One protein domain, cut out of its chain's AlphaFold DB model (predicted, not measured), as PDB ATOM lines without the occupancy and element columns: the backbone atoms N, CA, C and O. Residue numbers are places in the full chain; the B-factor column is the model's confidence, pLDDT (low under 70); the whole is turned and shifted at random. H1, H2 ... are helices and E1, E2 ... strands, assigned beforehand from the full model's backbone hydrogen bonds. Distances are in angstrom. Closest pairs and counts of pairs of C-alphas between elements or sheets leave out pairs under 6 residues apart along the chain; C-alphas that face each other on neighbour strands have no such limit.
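What this domain is: This is residues 692 to 791 of the 1026 residues of an uncharacterized protein of Coprinellus micaceus (UniProt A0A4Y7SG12). A long, strongly twisted ribbon of two strands, E2 and E4, runs along a rod-shaped domain; the shorter E1 and E3 pair with different parts of E2, H1, H2 and H3 gather along the ribbon, and H4 is set off beyond the end of E4. The printed part has 100 residues, in the order H1 H2 E1 E2 E3 H3 E4 H4. The branched sheet is antiparallel, with E1, E2, E3 a meander, each strand the antiparallel neighbour of the one before; the class is mixed. The whole is loose, with a radius of gyration of the C-alphas of 15.9 A and spans of 52 by 24 by 18 A.

How they stand to each other: E2, residues 734 to 743, has E1, residues 723 to 727, and E3, residues 750 to 753, on one side and E4, residues 769 to 778, on the other. Within hydrogen-bond range are N 724 and O 737 at 2.8 A, N 741 and O 752 at 2.8 A, and N 772 and O 740 at 2.8 A. H2, residues 714 to 721, is only just at the sheet's level, at a height of 3.9 A. H1, residues 692 to 707, only grazes the sheet; it touches H2 at a steep tilt of 54 degrees, opposite ways, the closest C-alphas being Glu 701 and Val 715, 6.2 A. H3, residues 757 to 761, also grazes the sheet and touches H1, the closest C-alphas being Ala 693 and Ile 758, 5.2 A. H4, residues 782 to 791, is not on the sheet. Every O i to N i+4 pair is within range in H2, H3 and H4, and 11 of 12 in H1.

Where its parts are: H1 begins at C-alpha 692 (17.858, 71.893, 74.683) and measures 23.2 A. E2 measures 28.1 A and E4 27.5 A. H4 measures 14.5 A, ending at C-alpha 791 (1.165, 31.324, 74.836).

The domain as a whole: The farthest C-alphas, Glu 747 and Thr 790, are 53.2 A apart. The printed part has no cut and no long link. Confidence is under 70 at residues 712 to 735, 737 and 776 to 791.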
ATOM      1  N   LYS A 692      18.712  71.864  73.481       96.81
ATOM      2  CA  LYS A 692      17.858  71.893  74.683       96.81
ATOM      3  C   LYS A 692      16.821  70.771  74.637       96.81
ATOM      4  O   LYS A 692      16.749  69.970  75.574       96.81
ATOM      5  N   ALA A 693      16.107  70.656  73.517       96.62
ATOM      6  CA  ALA A 693      15.115  69.609  73.303       96.62
ATOM      7  C   ALA A 693      15.742  68.198  73.326       96.62
ATOM      8  O   ALA A 693      15.183  67.273  73.915       96.62
ATOM      9  N   ILE A 694      16.940  68.017  72.756       96.69
ATOM     10  CA  ILE A 694      17.656  66.732  72.809       96.69
ATOM     11  C   ILE A 694      18.147  66.419  74.226       96.69
ATOM     12  O   ILE A 694      17.967  65.291  74.685       96.69
ATOM     13  N   ALA A 695      18.726  67.387  74.944       96.25
ATOM     14  CA  ALA A 695      19.231  67.153  76.296       96.25
ATOM     15  C   ALA A 695      18.110  66.792  77.287       96.25
ATOM     16  O   ALA A 695      18.326  65.954  78.167       96.25
ATOM     17  N   ILE A 696      16.906  67.369  77.148       96.62
ATOM     18  CA  ILE A 696      15.767  66.955  77.977       96.62
ATOM     19  C   ILE A 696      15.261  65.560  77.586       96.62
ATOM     20  O   ILE A 696      15.044  64.736  78.472       96.62
ATOM     21  N   LEU A 697      15.180  65.239  76.290       95.25
ATOM     22  CA  LEU A 697      14.779  63.910  75.811       95.25
ATOM     23  C   LEU A 697      15.761  62.806  76.246       95.25
ATOM     24  O   LEU A 697      15.329  61.717  76.613       95.25
ATOM     25  N   GLN A 698      17.065  63.092  76.286       95.38
ATOM     26  CA  GLN A 698      18.082  62.177  76.819       95.38
ATOM     27  C   GLN A 698      17.958  61.977  78.338       95.38
ATOM     28  O   GLN A 698      18.091  60.851  78.813       95.38
ATOM     29  N   LYS A 699      17.643  63.028  79.111       95.50
ATOM     30  CA  LYS A 699      17.343  62.904  80.553       95.50
ATOM     31  C   LYS A 699      16.078  62.079  80.800       95.50
ATOM     32  O   LYS A 699      16.072  61.216  81.673       95.50
ATOM     33  N   VAL A 700      15.027  62.306  80.011       93.88
ATOM     34  CA  VAL A 700      13.783  61.520  80.028       93.88
ATOM     35  C   VAL A 700      14.078  60.046  79.714       93.88
ATOM     36  O   VAL A 700      13.660  59.170  80.467       93.88
ATOM     37  N   GLU A 701      14.859  59.753  78.670       93.00
ATOM     38  CA  GLU A 701      15.279  58.385  78.341       93.00
ATOM     39  C   GLU A 701      16.081  57.729  79.483       93.00
ATOM     40  O   GLU A 701      15.814  56.580  79.844       93.00
ATOM     41  N   ALA A 702      17.033  58.452  80.083       93.19
ATOM     42  CA  ALA A 702      17.850  57.954  81.188       93.19
ATOM     43  C   ALA A 702      17.002  57.581  82.417       93.19
ATOM     44  O   ALA A 702      17.164  56.486  82.950       93.19
ATOM     45  N   LEU A 703      16.041  58.427  82.805       92.12
ATOM     46  CA  LEU A 703      15.095  58.157  83.900       92.12
ATOM     47  C   LEU A 703      14.172  56.956  83.609       92.12
ATOM     48  O   LEU A 703      13.766  56.241  84.526       92.12
ATOM     49  N   GLY A 704      13.845  56.713  82.335       88.00
ATOM     50  CA  GLY A 704      13.144  55.502  81.903       88.00
ATOM     51  C   GLY A 704      14.001  54.243  82.085       88.00
ATOM     52  O   GLY A 704      13.545  53.266  82.682       88.00
ATOM     53  N   LYS A 705      15.261  54.290  81.630       89.56
ATOM     54  CA  LYS A 705      16.238  53.191  81.740       89.56
ATOM     55  C   LYS A 705      16.634  52.884  83.187       89.56
ATOM     56  O   LYS A 705      16.783  51.717  83.519       89.56
ATOM     57  N   GLU A 706      16.754  53.895  84.047       91.81
ATOM     58  CA  GLU A 706      17.049  53.733  85.480       91.81
ATOM     59  C   GLU A 706      15.994  52.856  86.174       91.81
ATOM     60  O   GLU A 706      16.331  51.943  86.927       91.81
ATOM     61  N   LYS A 707      14.706  53.085  85.879       87.56
ATOM     62  CA  LYS A 707      13.605  52.314  86.473       87.56
ATOM     63  C   LYS A 707      13.336  50.977  85.767       87.56
ATOM     64  O   LYS A 707      12.830  50.053  86.406       87.56
ATOM     65  N   TYR A 708      13.640  50.865  84.472       86.25
ATOM     66  CA  TYR A 708      13.303  49.698  83.643       86.25
ATOM     67  C   TYR A 708      14.476  49.228  82.749       86.25
ATOM     68  O   TYR A 708      14.323  49.173  81.525       86.25
ATOM     69  N   PRO A 709      15.636  48.850  83.323       84.25
ATOM     70  CA  PRO A 709      16.877  48.620  82.570       84.25
ATOM     71  C   PRO A 709      16.791  47.502  81.518       84.25
ATOM     72  O   PRO A 709      17.429  47.592  80.471       84.25
ATOM     73  N   ASP A 710      15.971  46.473  81.754       83.75
ATOM     74  CA  ASP A 710      15.817  45.326  80.845       83.75
ATOM     75  C   ASP A 710      14.883  45.591  79.645       83.75
ATOM     76  O   ASP A 710      14.812  44.783  78.713       83.75
ATOM     77  N   SER A 711      14.110  46.684  79.662       76.38
ATOM     78  CA  SER A 711      12.982  46.869  78.744       76.38
ATOM     79  C   SER A 711      13.353  47.710  77.522       76.38
ATOM     80  O   SER A 711      13.208  48.933  77.522       76.38
ATOM     81  N   LYS A 712      13.783  47.046  76.440       68.06
ATOM     82  CA  LYS A 712      14.067  47.698  75.144       68.06
ATOM     83  C   LYS A 712      12.880  48.496  74.598       68.06
ATOM     84  O   LYS A 712      13.079  49.588  74.080       68.06
ATOM     85  N   ASP A 713      11.665  47.982  74.773       63.59
ATOM     86  CA  ASP A 713      10.438  48.602  74.259       63.59
ATOM     87  C   ASP A 713       9.955  49.780  75.132       63.59
ATOM     88  O   ASP A 713       9.041  50.509  74.744       63.59
ATOM     89  N   SER A 714      10.547  49.985  76.320       60.06
ATOM     90  CA  SER A 714      10.103  51.036  77.244       60.06
ATOM     91  C   SER A 714      10.326  52.445  76.703       60.06
ATOM     92  O   SER A 714       9.454  53.284  76.896       60.06
ATOM     93  N   VAL A 715      11.441  52.710  76.013       60.16
ATOM     94  CA  VAL A 715      11.836  54.069  75.599       60.16
ATOM     95  C   VAL A 715      10.822  54.685  74.633       60.16
ATOM     96  O   VAL A 715      10.295  55.764  74.907       60.16
ATOM     97  N   ASP A 716      10.486  53.989  73.546       63.03
ATOM     98  CA  ASP A 716       9.528  54.497  72.556       63.03
ATOM     99  C   ASP A 716       8.111  54.621  73.151       63.03
ATOM    100  O   ASP A 716       7.387  55.571  72.848       63.03
ATOM    101  N   LEU A 717       7.726  53.715  74.058       59.12
ATOM    102  CA  LEU A 717       6.434  53.755  74.754       59.12
ATOM    103  C   LEU A 717       6.337  54.941  75.739       59.12
ATOM    104  O   LEU A 717       5.296  55.597  75.847       59.12
ATOM    105  N   PHE A 718       7.438  55.231  76.434       66.19
ATOM    106  CA  PHE A 718       7.587  56.320  77.399       66.19
ATOM    107  C   PHE A 718       7.513  57.690  76.717       66.19
ATOM    108  O   PHE A 718       6.774  58.565  77.170       66.19
ATOM    109  N   LEU A 719       8.221  57.839  75.593       66.19
ATOM    110  CA  LEU A 719       8.262  59.065  74.796       66.19
ATOM    111  C   LEU A 719       6.981  59.293  73.983       66.19
ATOM    112  O   LEU A 719       6.507  60.423  73.903       66.19
ATOM    113  N   GLY A 720       6.413  58.239  73.386       60.09
ATOM    114  CA  GLY A 720       5.289  58.359  72.456       60.09
ATOM    115  C   GLY A 720       3.909  58.506  73.104       60.09
ATOM    116  O   GLY A 720       3.025  59.110  72.500       60.09
ATOM    117  N   ILE A 721       3.692  57.948  74.304       54.94
ATOM    118  CA  ILE A 721       2.338  57.827  74.892       54.94
ATOM    119  C   ILE A 721       2.240  58.442  76.301       54.94
ATOM    120  O   ILE A 721       1.149  58.799  76.748       54.94
ATOM    121  N   GLY A 722       3.350  58.566  77.041       55.69
ATOM    122  CA  GLY A 722       3.326  58.947  78.465       55.69
ATOM    123  C   GLY A 722       2.654  57.902  79.377       55.69
ATOM    124  O   GLY A 722       2.381  58.171  80.549       55.69
ATOM    125  N   VAL A 723       2.384  56.706  78.842       54.34
ATOM    126  CA  VAL A 723       1.741  55.574  79.519       54.34
ATOM    127  C   VAL A 723       2.607  54.333  79.308       54.34
ATOM    128  O   VAL A 723       2.550  53.687  78.265       54.34
ATOM    129  N   GLY A 724       3.424  54.005  80.307       56.09
ATOM    130  CA  GLY A 724       4.267  52.815  80.307       56.09
ATOM    131  C   GLY A 724       3.502  51.604  80.837       56.09
ATOM    132  O   GLY A 724       3.171  51.549  82.022       56.09
ATOM    133  N   VAL A 725       3.247  50.612  79.984       54.69
ATOM    134  CA  VAL A 725       2.698  49.312  80.398       54.69
ATOM    135  C   VAL A 725       3.863  48.362  80.657       54.69
ATOM    136  O   VAL A 725       4.532  47.935  79.719       54.69
ATOM    137  N   HIS A 726       4.126  48.033  81.924       57.25
ATOM    138  CA  HIS A 726       5.253  47.173  82.288       57.25
ATOM    139  C   HIS A 726       4.795  45.774  82.718       57.25
ATOM    140  O   HIS A 726       4.280  45.584  83.822       57.25
ATOM    141  N   TYR A 727       5.077  44.770  81.885       54.41
ATOM    142  CA  TYR A 727       4.909  43.359  82.231       54.41
ATOM    143  C   TYR A 727       6.122  42.836  83.012       54.41
ATOM    144  O   TYR A 727       7.192  42.604  82.452       54.41
ATOM    145  N   GLN A 728       5.958  42.594  84.316       62.16
ATOM    146  CA  GLN A 728       6.956  41.837  85.077       62.16
ATOM    147  C   GLN A 728       6.880  40.354  84.700       62.16
ATOM    148  O   GLN A 728       5.876  39.697  84.955       62.16
ATOM    149  N   LYS A 729       7.977  39.801  84.170       58.31
ATOM    150  CA  LYS A 729       8.087  38.418  83.654       58.31
ATOM    151  C   LYS A 729       7.639  37.313  84.637       58.31
ATOM    152  O   LYS A 729       7.288  36.217  84.203       58.31
ATOM    153  N   ASN A 730       7.618  37.624  85.939       56.56
ATOM    154  CA  ASN A 730       7.270  36.723  87.044       56.56
ATOM    155  C   ASN A 730       5.953  37.076  87.782       56.56
ATOM    156  O   ASN A 730       5.657  36.447  88.796       56.56
ATOM    157  N   ARG A 731       5.150  38.045  87.312       55.44
ATOM    158  CA  ARG A 731       3.805  38.347  87.855       55.44
ATOM    159  C   ARG A 731       2.736  38.292  86.761       55.44
ATOM    160  O   ARG A 731       3.052  38.366  85.579       55.44
ATOM    161  N   ARG A 732       1.471  38.112  87.157       58.09
ATOM    162  CA  ARG A 732       0.315  38.054  86.234       58.09
ATOM    163  C   ARG A 732      -0.306  39.430  85.960       58.09
ATOM    164  O   ARG A 732      -1.229  39.526  85.161       58.09
ATOM    165  N   ASP A 733       0.204  40.470  86.614       62.94
ATOM    166  CA  ASP A 733      -0.449  41.771  86.725       62.94
ATOM    167  C   ASP A 733       0.238  42.786  85.804       62.94
ATOM    168  O   ASP A 733       1.441  43.039  85.919       62.94
ATOM    169  N   ALA A 734      -0.529  43.378  84.888       60.03
ATOM    170  CA  ALA A 734      -0.045  44.430  84.006       60.03
ATOM    171  C   ALA A 734      -0.135  45.780  84.731       60.03
ATOM    172  O   ALA A 734      -1.218  46.344  84.896       60.03
ATOM    173  N   GLN A 735       1.002  46.315  85.177       67.75
ATOM    174  CA  GLN A 735       1.021  47.636  85.803       67.75
ATOM    175  C   GLN A 735       1.077  48.726  84.732       67.75
ATOM    176  O   GLN A 735       2.056  48.838  83.988       67.75
ATOM    177  N   VAL A 736       0.020  49.537  84.685       70.00
ATOM    178  CA  VAL A 736      -0.079  50.712  83.821       70.00
ATOM    179  C   VAL A 736       0.397  51.923  84.618       70.00
ATOM    180  O   VAL A 736      -0.219  52.322  85.610       70.00
ATOM    181  N   TRP A 737       1.516  52.497  84.189       68.31
ATOM    182  CA  TRP A 737       2.127  53.673  84.795       68.31
ATOM    183  C   TRP A 737       1.886  54.882  83.904       68.31
ATOM    184  O   TRP A 737       2.352  54.898  82.762       68.31
ATOM    185  N   ARG A 738       1.228  55.925  84.415       77.06
ATOM    186  CA  ARG A 738       1.337  57.238  83.774       77.06
ATOM    187  C   ARG A 738       2.626  57.885  84.262       77.06
ATOM    188  O   ARG A 738       2.900  57.902  85.465       77.06
ATOM    189  N   THR A 739       3.421  58.382  83.321       79.56
ATOM    190  CA  THR A 739       4.640  59.124  83.644       79.56
ATOM    191  C   THR A 739       4.397  60.592  83.371       79.56
ATOM    192  O   THR A 739       4.469  61.053  82.232       79.56
ATOM    193  N   ASP A 740       4.118  61.314  84.444       92.50
ATOM    194  CA  ASP A 740       4.202  62.764  84.460       92.50
ATOM    195  C   ASP A 740       5.599  63.150  84.988       92.50
ATOM    196  O   ASP A 740       6.276  62.369  85.661       92.50
ATOM    197  N   VAL A 741       6.076  64.340  84.648       95.44
ATOM    198  CA  VAL A 741       7.427  64.823  84.950       95.44
ATOM    199  C   VAL A 741       7.310  66.164  85.661       95.44
ATOM    200  O   VAL A 741       6.569  67.038  85.223       95.44
ATOM    201  N   VAL A 742       8.041  66.344  86.759       97.31
ATOM    202  CA  VAL A 742       8.150  67.637  87.443       97.31
ATOM    203  C   VAL A 742       9.412  68.341  86.972       97.31
ATOM    204  O   VAL A 742      10.514  67.822  87.149       97.31
ATOM    205  N   CYS A 743       9.255  69.535  86.400       98.19
ATOM    206  CA  CYS A 743      10.360  70.464  86.198       98.19
ATOM    207  C   CYS A 743      10.787  71.038  87.552       98.19
ATOM    208  O   CYS A 743       9.999  71.711  88.215       98.19
ATOM    209  N   MET A 744      12.034  70.774  87.942       97.94
ATOM    210  CA  MET A 744      12.647  71.266  89.180       97.94
ATOM    211  C   MET A 744      13.373  72.609  88.988       97.94
ATOM    212  O   MET A 744      13.769  73.224  89.970       97.94
ATOM    213  N   SER A 745      13.550  73.069  87.742       97.38
ATOM    214  CA  SER A 745      14.175  74.365  87.421       97.38
ATOM    215  C   SER A 745      13.204  75.552  87.463       97.38
ATOM    216  O   SER A 745      13.640  76.697  87.401       97.38
ATOM    217  N   CYS A 746      11.895  75.309  87.558       97.00
ATOM    218  CA  CYS A 746      10.920  76.363  87.830       97.00
ATOM    219  C   CYS A 746      10.929  76.748  89.314       97.00
ATOM    220  O   CYS A 746      10.972  75.869  90.171       97.00
ATOM    221  N   GLU A 747      10.761  78.042  89.600       96.06
ATOM    222  CA  GLU A 747      10.558  78.590  90.955       96.06
ATOM    223  C   GLU A 747       9.447  77.852  91.728       96.06
ATOM    224  O   GLU A 747       9.599  77.531  92.904       96.06
ATOM    225  N   VAL A 748       8.356  77.507  91.034       95.50
ATOM    226  CA  VAL A 748       7.340  76.558  91.506       95.50
ATOM    227  C   VAL A 748       7.471  75.264  90.693       95.50
ATOM    228  O   VAL A 748       7.286  75.317  89.473       95.50
ATOM    229  N   PRO A 749       7.757  74.100  91.315       96.69
ATOM    230  CA  PRO A 749       7.942  72.843  90.594       96.69
ATOM    231  C   PRO A 749       6.717  72.457  89.756       96.69
ATOM    232  O   PRO A 749       5.631  72.210  90.284       96.69
ATOM    233  N   LEU A 750       6.887  72.407  88.433       97.56
ATOM    234  CA  LEU A 750       5.774  72.287  87.489       97.56
ATOM    235  C   LEU A 750       5.606  70.841  87.012       97.56
ATOM    236  O   LEU A 750       6.472  70.321  86.310       97.56
ATOM    237  N   LEU A 751       4.480  70.215  87.361       96.06
ATOM    238  CA  LEU A 751       4.073  68.903  86.853       96.06
ATOM    239  C   LEU A 751       3.525  69.031  85.420       96.06
ATOM    240  O   LEU A 751       2.587  69.790  85.180       96.06
ATOM    241  N   MET A 752       4.091  68.273  84.484       96.00
ATOM    242  CA  MET A 752       3.740  68.271  83.057       96.00
ATOM    243  C   MET A 752       3.881  66.860  82.462       96.00
ATOM    244  O   MET A 752       4.502  65.996  83.078       96.00
ATOM    245  N   LYS A 753       3.332  66.584  81.274       93.81
ATOM    246  CA  LYS A 753       3.525  65.271  80.624       93.81
ATOM    247  C   LYS A 753       4.897  65.217  79.961       93.81
ATOM    248  O   LYS A 753       5.459  66.255  79.625       93.81
ATOM    249  N   VAL A 754       5.390  64.013  79.657       91.06
ATOM    250  CA  VAL A 754       6.660  63.818  78.923       91.06
ATOM    251  C   VAL A 754       6.738  64.672  77.646       91.06
ATOM    252  O   VAL A 754       7.750  65.344  77.450       91.06
ATOM    253  N   LYS A 755       5.665  64.735  76.836       90.12
ATOM    254  CA  LYS A 755       5.631  65.563  75.611       90.12
ATOM    255  C   LYS A 755       5.882  67.050  75.907       90.12
ATOM    256  O   LYS A 755       6.664  67.700  75.229       90.12
ATOM    257  N   ASP A 756       5.271  67.558  76.978       95.19
ATOM    258  CA  ASP A 756       5.269  68.982  77.321       95.19
ATOM    259  C   ASP A 756       6.663  69.442  77.805       95.19
ATOM    260  O   ASP A 756       6.957  70.638  77.814       95.19
ATOM    261  N   THR A 757       7.549  68.502  78.178       96.31
ATOM    262  CA  THR A 757       8.922  68.818  78.606       96.31
ATOM    263  C   THR A 757       9.793  69.370  77.477       96.31
ATOM    264  O   THR A 757      10.738  70.098  77.769       96.31
ATOM    265  N   ILE A 758       9.464  69.082  76.210       96.81
ATOM    266  CA  ILE A 758      10.216  69.537  75.033       96.81
ATOM    267  C   ILE A 758      10.135  71.066  74.933       96.81
ATOM    268  O   ILE A 758      11.127  71.744  75.205       96.81
ATOM    269  N   GLY A 759       8.939  71.611  74.686       95.94
ATOM    270  CA  GLY A 759       8.699  73.059  74.654       95.94
ATOM    271  C   GLY A 759       9.075  73.763  75.958       95.94
ATOM    272  O   GLY A 759       9.637  74.858  75.957       95.94
ATOM    273  N   HIS A 760       8.851  73.111  77.104       97.50
ATOM    274  CA  HIS A 760       9.252  73.676  78.389       97.50
ATOM    275  C   HIS A 760      10.779  73.802  78.553       97.50
ATOM    276  O   HIS A 760      11.237  74.723  79.231       97.50
ATOM    277  N   SER A 761      11.580  72.934  77.923       97.62
ATOM    278  CA  SER A 761      13.045  72.970  78.043       97.62
ATOM    279  C   SER A 761      13.673  74.250  77.500       97.62
ATOM    280  O   SER A 761      14.691  74.688  78.027       97.62
ATOM    281  N   HIS A 762      13.029  74.923  76.544       97.00
ATOM    282  CA  HIS A 762      13.500  76.197  76.001       97.00
ATOM    283  C   HIS A 762      13.567  77.317  77.047       97.00
ATOM    284  O   HIS A 762      14.412  78.208  76.932       97.00
ATOM    285  N   ARG A 763      12.747  77.225  78.104       96.88
ATOM    286  CA  ARG A 763      12.646  78.205  79.200       96.88
ATOM    287  C   ARG A 763      13.797  78.143  80.206       96.88
ATOM    288  O   ARG A 763      13.894  79.022  81.053       96.88
ATOM    289  N   HIS A 764      14.656  77.126  80.117       97.25
ATOM    290  CA  HIS A 764      15.772  76.883  81.034       97.25
ATOM    291  C   HIS A 764      17.049  76.627  80.243       97.25
ATOM    292  O   HIS A 764      16.997  76.043  79.165       97.25
ATOM    293  N   ASP A 765      18.217  76.999  80.759       94.75
ATOM    294  CA  ASP A 765      19.490  76.609  80.127       94.75
ATOM    295  C   ASP A 765      19.937  75.203  80.551       94.75
ATOM    296  O   ASP A 765      20.502  74.459  79.753       94.75
ATOM    297  N   ALA A 766      19.588  74.790  81.773       94.94
ATOM    298  CA  ALA A 766      19.865  73.459  82.304       94.94
ATOM    299  C   ALA A 766      18.633  72.873  83.020       94.94
ATOM    300  O   ALA A 766      18.635  72.700  84.237       94.94
ATOM    301  N   MET A 767      17.575  72.546  82.262       97.50
ATOM    302  CA  MET A 767      16.343  71.965  82.819       97.50
ATOM    303  C   MET A 767      16.635  70.695  83.640       97.50
ATOM    304  O   MET A 767      17.162  69.701  83.124       97.50
ATOM    305  N   GLN A 768      16.286  70.733  84.922       97.69
ATOM    306  CA  GLN A 768      16.286  69.602  85.843       97.69
ATOM    307  C   GLN A 768      14.877  69.015  85.916       97.69
ATOM    308  O   GLN A 768      13.894  69.754  86.015       97.69
ATOM    309  N   ILE A 769      14.772  67.687  85.891       97.62
ATOM    310  CA  ILE A 769      13.492  66.978  85.950       97.62
ATOM    311  C   ILE A 769      13.514  65.826  86.942       97.62
ATOM    312  O   ILE A 769      14.529  65.155  87.111       97.62
ATOM    313  N   LYS A 770      12.354  65.576  87.552       96.75
ATOM    314  CA  LYS A 770      12.094  64.430  88.420       96.75
ATOM    315  C   LYS A 770      10.841  63.692  87.928       96.75
ATOM    316  O   LYS A 770       9.804  64.335  87.764       96.75
ATOM    317  N   PRO A 771      10.890  62.371  87.684       93.88
ATOM    318  CA  PRO A 771       9.729  61.629  87.211       93.88
ATOM    319  C   PRO A 771       8.736  61.389  88.357       93.88
ATOM    320  O   PRO A 771       9.127  61.044  89.476       93.88
ATOM    321  N   VAL A 772       7.443  61.542  88.075       94.12
ATOM    322  CA  VAL A 772       6.338  61.260  88.998       94.12
ATOM    323  C   VAL A 772       5.560  60.056  88.482       94.12
ATOM    324  O   VAL A 772       4.870  60.094  87.465       94.12
ATOM    325  N   TRP A 773       5.695  58.956  89.216       87.69
ATOM    326  CA  TRP A 773       5.185  57.647  88.833       87.69
ATOM    327  C   TRP A 773       3.803  57.395  89.436       87.69
ATOM    328  O   TRP A 773       3.695  56.800  90.510       87.69
ATOM    329  N   SER A 774       2.736  57.806  88.745       81.06
ATOM    330  CA  SER A 774       1.380  57.403  89.136       81.06
ATOM    331  C   SER A 774       1.069  56.016  88.559       81.06
ATOM    332  O   SER A 774       0.852  55.829  87.361       81.06
ATOM    333  N   GLY A 775       1.135  55.005  89.425       74.88
ATOM    334  CA  GLY A 775       0.836  53.618  89.079       74.88
ATOM    335  C   GLY A 775      -0.603  53.256  89.419       74.88
ATOM    336  O   GLY A 775      -1.037  53.468  90.550       74.88
ATOM    337  N   VAL A 776      -1.314  52.650  88.468       55.22
ATOM    338  CA  VAL A 776      -2.565  51.936  88.746       55.22
ATOM    339  C   VAL A 776      -2.306  50.447  88.551       55.22
ATOM    340  O   VAL A 776      -1.999  49.985  87.451       55.22
ATOM    341  N   THR A 777      -2.416  49.681  89.634       56.41
ATOM    342  CA  THR A 777      -2.472  48.219  89.571       56.41
ATOM    343  C   THR A 777      -3.826  47.804  89.018       56.41
ATOM    344  O   THR A 777      -4.840  47.955  89.699       56.41
ATOM    345  N   VAL A 778      -3.836  47.284  87.793       51.09
ATOM    346  CA  VAL A 778      -5.009  46.644  87.196       51.09
ATOM    347  C   VAL A 778      -4.810  45.138  87.319       51.09
ATOM    348  O   VAL A 778      -3.849  44.593  86.773       51.09
ATOM    349  N   GLU A 779      -5.687  44.461  88.059       52.72
ATOM    350  CA  GLU A 779      -5.718  42.999  88.054       52.72
ATOM    351  C   GLU A 779      -6.159  42.520  86.664       52.72
ATOM    352  O   GLU A 779      -7.145  43.013  86.111       52.72
ATOM    353  N   ALA A 780      -5.426  41.575  86.075       50.94
ATOM    354  CA  ALA A 780      -5.815  40.997  84.792       50.94
ATOM    355  C   ALA A 780      -7.141  40.221  84.938       50.94
ATOM    356  O   ALA A 780      -7.329  39.506  85.929       50.94
ATOM    357  N   SER A 781      -8.037  40.306  83.946       56.91
ATOM    358  CA  SER A 781      -9.222  39.436  83.904       56.91
ATOM    359  C   SER A 781      -8.812  37.978  83.674       56.91
ATOM    360  O   SER A 781      -7.685  37.685  83.258       56.91
ATOM    361  N   ASP A 782      -9.707  37.038  83.972       51.66
ATOM    362  CA  ASP A 782      -9.410  35.615  83.794       51.66
ATOM    363  C   ASP A 782      -9.264  35.225  82.312       51.66
ATOM    364  O   ASP A 782      -8.441  34.369  81.991       51.66
ATOM    365  N   ASP A 783      -9.917  35.940  81.394       45.66
ATOM    366  CA  ASP A 783      -9.769  35.762  79.940       45.66
ATOM    367  C   ASP A 783      -8.322  36.026  79.486       45.66
ATOM    368  O   ASP A 783      -7.735  35.251  78.729       45.66
ATOM    369  N   VAL A 784      -7.701  37.085  80.022       46.91
ATOM    370  CA  VAL A 784      -6.290  37.419  79.763       46.91
ATOM    371  C   VAL A 784      -5.358  36.352  80.353       46.91
ATOM    372  O   VAL A 784      -4.323  36.038  79.762       46.91
ATOM    373  N   LYS A 785      -5.722  35.739  81.488       49.88
ATOM    374  CA  LYS A 785      -4.951  34.636  82.093       49.88
ATOM    375  C   LYS A 785      -5.026  33.365  81.240       49.88
ATOM    376  O   LYS A 785      -4.003  32.692  81.103       49.88
ATOM    377  N   GLU A 786      -6.177  33.067  80.634       48.31
ATOM    378  CA  GLU A 786      -6.348  31.905  79.751       48.31
ATOM    379  C   GLU A 786      -5.561  32.083  78.436       48.31
ATOM    380  O   GLU A 786      -4.805  31.193  78.049       48.31
ATOM    381  N   VAL A 787      -5.601  33.264  77.800       45.25
ATOM    382  CA  VAL A 787      -4.785  33.551  76.597       45.25
ATOM    383  C   VAL A 787      -3.277  33.437  76.877       45.25
ATOM    384  O   VAL A 787      -2.525  32.879  76.070       45.25
ATOM    385  N   LEU A 788      -2.812  33.913  78.038       40.88
ATOM    386  CA  LEU A 788      -1.401  33.834  78.438       40.88
ATOM    387  C   LEU A 788      -0.936  32.415  78.808       40.88
ATOM    388  O   LEU A 788       0.264  32.134  78.746       40.88
ATOM    389  N   LYS A 789      -1.855  31.511  79.165       47.91
ATOM    390  CA  LYS A 789      -1.575  30.079  79.337       47.91
ATOM    391  C   LYS A 789      -1.301  29.426  77.979       47.91
ATOM    392  O   LYS A 789      -0.245  28.822  77.813       47.91
ATOM    393  N   THR A 790      -2.148  29.676  76.978       44.66
ATOM    394  CA  THR A 790      -1.960  29.189  75.596       44.66
ATOM    395  C   THR A 790      -0.602  29.604  75.014       44.66
ATOM    396  O   THR A 790       0.085  28.796  74.393       44.66
ATOM    397  N   TYR A 791      -0.152  30.837  75.276       36.69
ATOM    398  CA  TYR A 791       1.165  31.324  74.836       36.69
ATOM    399  C   TYR A 791       2.372  30.647  75.515       36.69
ATOM    400  O   TYR A 791       3.480  30.739  74.987       36.69
TER     401      TYR A 791